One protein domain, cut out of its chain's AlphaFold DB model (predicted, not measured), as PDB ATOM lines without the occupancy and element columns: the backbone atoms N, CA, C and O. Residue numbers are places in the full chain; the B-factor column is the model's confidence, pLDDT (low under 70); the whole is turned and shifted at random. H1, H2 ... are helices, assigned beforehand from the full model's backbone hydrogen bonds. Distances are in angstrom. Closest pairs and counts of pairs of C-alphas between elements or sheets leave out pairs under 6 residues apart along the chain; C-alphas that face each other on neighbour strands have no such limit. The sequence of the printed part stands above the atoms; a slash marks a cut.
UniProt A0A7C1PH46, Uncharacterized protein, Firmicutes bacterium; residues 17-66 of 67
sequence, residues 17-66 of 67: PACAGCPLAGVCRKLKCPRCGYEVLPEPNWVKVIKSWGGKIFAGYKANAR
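This is residues 17 to 66 of the 67 residues of an uncharacterized protein of Firmicutes bacterium (UniProt A0A7C1PH46). There is little regular structure: a looped head with no named element, in which residues 31 to 32 and 39 to 40 pair in a fold-back, leads into an arm, residues 45 to 66, that sticks out and holds H1 and then the shorter H2. The printed part has 50 residues with two named helices and no named strand; the class is all helix, with 16 residues in named elements. It is extended, with a radius of gyration of the C-alphas of 16.4 A and spans of 46 by 23 by 11 A.

Residues 17 to 44, from C-alpha 17 at (181.189, 173.807, 298.081), hold no named element. H1, residues 45 to 54, begins with C-alpha 45 at (184.741, 191.048, 296.932) and is 14.1 A long from first to last C-alpha. H2, residues 59 to 64, ends with C-alpha 64 at (205.750, 200.088, 281.561).

Residues 31 to 32 pair antiparallel with residues 39 to 40. H1 and H2 meet only through their tight link of 4 residues. In H1 every O i to N i+4 pair is within hydrogen-bond range; in H2 0 of 2 are, and 1 of 3 O i to N i+3 pairs.

The C-alphas farthest apart, of Gly 21 and Asn 64, are 47.5 A apart. The printed part has no cut. Residues 54 to 66 have pLDDT under 70.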
ATOM      1  N   PRO A  17     180.463 173.685 296.821       75.69
ATOM      2  CA  PRO A  17     181.189 173.807 298.081       75.69
ATOM      3  C   PRO A  17     182.182 172.647 298.227       75.69
ATOM      4  O   PRO A  17     181.832 171.488 297.995       75.69
ATOM      5  N   ALA A  18     183.433 172.958 298.577       75.00
ATOM      6  CA  ALA A  18     184.485 171.944 298.660       75.00
ATOM      7  C   ALA A  18     184.271 170.950 299.811       75.00
ATOM      8  O   ALA A  18     184.541 169.759 299.659       75.00
ATOM      9  N   CYS A  19     183.725 171.428 300.933       77.62
ATOM     10  CA  CYS A  19     183.559 170.649 302.155       77.62
ATOM     11  C   CYS A  19     182.086 170.651 302.585       77.62
ATOM     12  O   CYS A  19     181.598 171.663 303.078       77.62
ATOM     13  N   ALA A  20     181.383 169.523 302.446       72.44
ATOM     14  CA  ALA A  20     179.966 169.420 302.824       72.44
ATOM     15  C   ALA A  20     179.729 169.304 304.345       72.44
ATOM     16  O   ALA A  20     178.686 169.719 304.830       72.44
ATOM     17  N   GLY A  21     180.692 168.760 305.101       79.12
ATOM     18  CA  GLY A  21     180.571 168.529 306.551       79.12
ATOM     19  C   GLY A  21     181.361 169.499 307.431       79.12
ATOM     20  O   GLY A  21     181.450 169.296 308.637       79.12
ATOM     21  N   CYS A  22     181.997 170.521 306.852       79.81
ATOM     22  CA  CYS A  22     182.824 171.440 307.626       79.81
ATOM     23  C   CYS A  22     181.937 172.492 308.316       79.81
ATOM     24  O   CYS A  22     181.194 173.182 307.618       79.81
ATOM     25  N   PRO A  23     182.044 172.700 309.640       80.44
ATOM     26  CA  PRO A  23     181.259 173.720 310.345       80.44
ATOM     27  C   PRO A  23     181.560 175.145 309.852       80.44
ATOM     28  O   PRO A  23     180.743 176.048 309.999       80.44
ATOM     29  N   LEU A  24     182.713 175.345 309.206       82.94
ATOM     30  CA  LEU A  24     183.081 176.608 308.577       82.94
ATOM     31  C   LEU A  24     182.557 176.746 307.141       82.94
ATOM     32  O   LEU A  24     182.831 177.771 306.533       82.94
ATOM     33  N   ALA A  25     181.828 175.783 306.568       76.94
ATOM     34  CA  ALA A  25     181.405 175.820 305.160       76.94
ATOM     35  C   ALA A  25     180.555 177.054 304.790       76.94
ATOM     36  O   ALA A  25     180.586 177.494 303.646       76.94
ATOM     37  N   GLY A  26     179.849 177.663 305.752       71.88
ATOM     38  CA  GLY A  26     179.121 178.923 305.536       71.88
ATOM     39  C   GLY A  26     180.017 180.170 305.433       71.88
ATOM     40  O   GLY A  26     179.594 181.193 304.899       71.88
ATOM     41  N   VAL A  27     181.258 180.091 305.923       78.44
ATOM     42  CA  VAL A  27     182.221 181.209 305.979       78.44
ATOM     43  C   VAL A  27     183.397 180.977 305.021       78.44
ATOM     44  O   VAL A  27     183.859 181.890 304.337       78.44
ATOM     45  N   CYS A  28     183.860 179.732 304.937       76.56
ATOM     46  CA  CYS A  28     184.884 179.244 304.031       76.56
ATOM     47  C   CYS A  28     184.298 179.112 302.624       76.56
ATOM     48  O   CYS A  28     183.644 178.130 302.287       76.56
ATOM     49  N   ARG A  29     184.563 180.103 301.773       78.25
ATOM     50  CA  ARG A  29     184.055 180.156 300.393       78.25
ATOM     51  C   ARG A  29     184.867 179.311 299.406       78.25
ATOM     52  O   ARG A  29     184.858 179.609 298.220       78.25
ATOM     53  N   LYS A  30     185.614 178.298 299.861       84.88
ATOM     54  CA  LYS A  30     186.372 177.423 298.955       84.88
ATOM     55  C   LYS A  30     185.419 176.632 298.063       84.88
ATOM     56  O   LYS A  30     184.460 176.019 298.536       84.88
ATOM     57  N   LEU A  31     185.734 176.605 296.778       85.38
ATOM     58  CA  LEU A  31     184.950 175.923 295.762       85.38
ATOM     59  C   LEU A  31     185.729 174.734 295.217       85.38
ATOM     60  O   LEU A  31     186.950 174.777 295.121       85.38
ATOM     61  N   LYS A  32     185.036 173.670 294.828       86.75
ATOM     62  CA  LYS A  32     185.649 172.515 294.174       86.75
ATOM     63  C   LYS A  32     185.382 172.565 292.680       86.75
ATOM     64  O   LYS A  32     184.234 172.688 292.252       86.75
ATOM     65  N   CYS A  33     186.443 172.441 291.888       87.69
ATOM     66  CA  CYS A  33     186.344 172.329 290.441       87.69
ATOM     67  C   CYS A  33     185.549 171.058 290.084       87.69
ATOM     68  O   CYS A  33     186.007 169.959 290.405       87.69
ATOM     69  N   PRO A  34     184.407 171.159 289.382       84.69
ATOM     70  CA  PRO A  34     183.615 169.989 289.001       84.69
ATOM     71  C   PRO A  34     184.304 169.116 287.940       84.69
ATOM     72  O   PRO A  34     183.903 167.975 287.739       84.69
ATOM     73  N   ARG A  35     185.339 169.635 287.257       87.31
ATOM     74  CA  ARG A  35     186.072 168.917 286.202       87.31
ATOM     75  C   ARG A  35     187.225 168.066 286.730       87.31
ATOM     76  O   ARG A  35     187.363 166.932 286.299       87.31
ATOM     77  N   CYS A  36     188.062 168.603 287.620       89.12
ATOM     78  CA  CYS A  36     189.257 167.903 288.123       89.12
ATOM     79  C   CYS A  36     189.256 167.676 289.641       89.12
ATOM     80  O   CYS A  36     190.153 167.020 290.157       89.12
ATOM     81  N   GLY A  37     188.290 168.233 290.374       86.88
ATOM     82  CA  GLY A  37     188.204 168.101 291.826       86.88
ATOM     83  C   GLY A  37     189.143 169.007 292.626       86.88
ATOM     84  O   GLY A  37     189.125 168.923 293.850       86.88
ATOM     85  N   TYR A  38     189.924 169.874 291.977       89.19
ATOM     86  CA  TYR A  38     190.827 170.806 292.659       89.19
ATOM     87  C   TYR A  38     190.063 171.871 293.459       89.19
ATOM     88  O   TYR A  38     189.012 172.348 293.018       89.19
ATOM     89  N   GLU A  39     190.597 172.267 294.614       87.19
ATOM     90  CA  GLU A  39     190.037 173.344 295.434       87.19
ATOM     91  C   GLU A  39     190.476 174.709 294.903       87.19
ATOM     92  O   GLU A  39     191.663 175.019 294.843       87.19
ATOM     93  N   VAL A  40     189.513 175.547 294.544       85.75
ATOM     94  CA  VAL A  40     189.736 176.898 294.039       85.75
ATOM     95  C   VAL A  40     189.205 177.903 295.055       85.75
ATOM     96  O   VAL A  40     188.086 177.767 295.560       85.75
ATOM     97  N   LEU A  41     189.996 178.935 295.351       83.81
ATOM     98  CA  LEU A  41     189.535 180.069 296.147       83.81
ATOM     99  C   LEU A  41     188.909 181.111 295.210       83.81
ATOM    100  O   LEU A  41     189.596 181.605 294.314       83.81
ATOM    101  N   PRO A  42     187.624 181.466 295.382       79.75
ATOM    102  CA  PRO A  42     187.037 182.557 294.625       79.75
ATOM    103  C   PRO A  42     187.672 183.887 295.029       79.75
ATOM    104  O   PRO A  42     188.100 184.086 296.168       79.75
ATOM    105  N   GLU A  43     187.687 184.822 294.085       81.69
ATOM    106  CA  GLU A  43     188.205 186.157 294.340       81.69
ATOM    107  C   GLU A  43     187.322 186.889 295.363       81.69
ATOM    108  O   GLU A  43     186.107 187.005 295.166       81.69
ATOM    109  N   PRO A  44     187.900 187.410 296.456       82.44
ATOM    110  CA  PRO A  44     187.117 188.070 297.485       82.44
ATOM    111  C   PRO A  44     186.636 189.457 297.016       82.44
ATOM    112  O   PRO A  44     187.317 190.168 296.280       82.44
ATOM    113  N   ASN A  45     185.454 189.878 297.475       81.94
ATOM    114  CA  ASN A  45     184.741 191.048 296.932       81.94
ATOM    115  C   ASN A  45     185.524 192.372 297.011       81.94
ATOM    116  O   ASN A  45     185.496 193.158 296.071       81.94
ATOM    117  N   TRP A  46     186.260 192.611 298.098       80.12
ATOM    118  CA  TRP A  46     187.147 193.772 298.247       80.12
ATOM    119  C   TRP A  46     188.233 193.863 297.162       80.12
ATOM    120  O   TRP A  46     188.551 194.964 296.729       80.12
ATOM    121  N   VAL A  47     188.735 192.736 296.639       83.56
ATOM    122  CA  VAL A  47     189.683 192.735 295.512       83.56
ATOM    123  C   VAL A  47     188.997 193.228 294.236       83.56
ATOM    124  O   VAL A  47     189.601 193.996 293.488       83.56
ATOM    125  N   LYS A  48     187.718 192.889 294.015       81.88
ATOM    126  CA  LYS A  48     186.924 193.434 292.894       81.88
ATOM    127  C   LYS A  48     186.772 194.960 293.017       81.88
ATOM    128  O   LYS A  48     186.922 195.674 292.026       81.88
ATOM    129  N   VAL A  49     186.554 195.466 294.235       84.38
ATOM    130  CA  VAL A  49     186.479 196.912 294.526       84.38
ATOM    131  C   VAL A  49     187.826 197.597 294.281       84.38
ATOM    132  O   VAL A  49     187.873 198.599 293.570       84.38
ATOM    133  N   ILE A  50     188.925 197.028 294.786       83.44
ATOM    134  CA  ILE A  50     190.283 197.548 294.573       83.44
ATOM    135  C   ILE A  50     190.642 197.554 293.087       83.44
ATOM    136  O   ILE A  50     191.234 198.519 292.625       83.44
ATOM    137  N   LYS A  51     190.268 196.536 292.306       79.81
ATOM    138  CA  LYS A  51     190.490 196.530 290.848       79.81
ATOM    139  C   LYS A  51     189.693 197.620 290.131       79.81
ATOM    140  O   LYS A  51     190.218 198.232 289.205       79.81
ATOM    141  N   SER A  52     188.460 197.885 290.565       76.62
ATOM    142  CA  SER A  52     187.626 198.962 290.015       76.62
ATOM    143  C   SER A  52     188.205 200.351 290.326       76.62
ATOM    144  O   SER A  52     188.317 201.199 289.443       76.62
ATOM    145  N   TRP A  53     188.674 200.561 291.560       74.25
ATOM    146  CA  TRP A  53     189.339 201.800 291.984       74.25
ATOM    147  C   TRP A  53     190.732 201.974 291.365       74.25
ATOM    148  O   TRP A  53     191.090 203.031 290.848       74.25
ATOM    149  N   GLY A  54     191.509 200.899 291.381       66.56
ATOM    150  CA  GLY A  54     192.864 200.815 290.871       66.56
ATOM    151  C   GLY A  54     192.944 200.831 289.349       66.56
ATOM    152  O   GLY A  54     194.010 201.120 288.827       66.56
ATOM    153  N   GLY A  55     191.856 200.613 288.606       60.12
ATOM    154  CA  GLY A  55     191.846 200.751 287.146       60.12
ATOM    155  C   GLY A  55     192.322 202.128 286.657       60.12
ATOM    156  O   GLY A  55     192.907 202.218 285.583       60.12
ATOM    157  N   LYS A  56     192.165 203.183 287.474       53.84
ATOM    158  CA  LYS A  56     192.697 204.531 287.196       53.84
ATOM    159  C   LYS A  56     194.155 204.734 287.645       53.84
ATOM    160  O   LYS A  56     194.823 205.607 287.110       53.84
ATOM    161  N   ILE A  57     194.655 203.927 288.585       59.41
ATOM    162  CA  ILE A  57     196.011 204.030 289.166       59.41
ATOM    163  C   ILE A  57     196.993 203.058 288.471       59.41
ATOM    164  O   ILE A  57     198.113 203.424 288.135       59.41
ATOM    165  N   PHE A  58     196.562 201.827 288.179       53.75
ATOM    166  CA  PHE A  58     197.347 200.748 287.564       53.75
ATOM    167  C   PHE A  58     197.280 200.713 286.025       53.75
ATOM    168  O   PHE A  58     198.023 199.940 285.415       53.75
ATOM    169  N   ALA A  59     196.463 201.551 285.368       55.53
ATOM    170  CA  ALA A  59     196.551 201.746 283.913       55.53
ATOM    171  C   ALA A  59     197.965 202.195 283.480       55.53
ATOM    172  O   ALA A  59     198.439 201.786 282.424       55.53
ATOM    173  N   GLY A  60     198.681 202.936 284.339       50.62
ATOM    174  CA  GLY A  60     200.088 203.303 284.133       50.62
ATOM    175  C   GLY A  60     201.101 202.171 284.376       50.62
ATOM    176  O   GLY A  60     202.183 202.184 283.791       50.62
ATOM    177  N   TYR A  61     200.766 201.151 285.177       55.16
ATOM    178  CA  TYR A  61     201.667 200.020 285.460       55.16
ATOM    179  C   TYR A  61     201.795 199.070 284.256       55.16
ATOM    180  O   TYR A  61     202.891 198.630 283.916       55.16
ATOM    181  N   LYS A  62     200.692 198.800 283.543       49.91
ATOM    182  CA  LYS A  62     200.700 197.898 282.374       49.91
ATOM    183  C   LYS A  62     201.373 198.496 281.130       49.91
ATOM    184  O   LYS A  62     201.755 197.734 280.246       49.91
ATOM    185  N   ALA A  63     201.518 199.821 281.066       52.97
ATOM    186  CA  ALA A  63     202.230 200.517 279.993       52.97
ATOM    187  C   ALA A  63     203.761 200.373 280.103       52.97
ATOM    188  O   ALA A  63     204.435 200.367 279.082       52.97
ATOM    189  N   ASN A  64     204.302 200.183 281.316       52.03
ATOM    190  CA  ASN A  64     205.750 200.088 281.561       52.03
ATOM    191  C   ASN A  64     206.279 198.648 281.717       52.03
ATOM    192  O   ASN A  64     207.481 198.445 281.766       52.03
ATOM    193  N   ALA A  65     205.413 197.629 281.776       52.69
ATOM    194  CA  ALA A  65     205.824 196.220 281.890       52.69
ATOM    195  C   ALA A  65     206.128 195.540 280.530       52.69
ATOM    196  O   ALA A  65     206.247 194.318 280.456       52.69
ATOM    197  N   ARG A  66     206.184 196.324 279.445       51.25
ATOM    198  CA  ARG A  66     206.570 195.911 278.079       51.25
ATOM    199  C   ARG A  66     207.607 196.859 277.450       51.25
ATOM    200  O   ARG A  66     207.708 196.896 276.226       51.25
TER     201      ARG A  66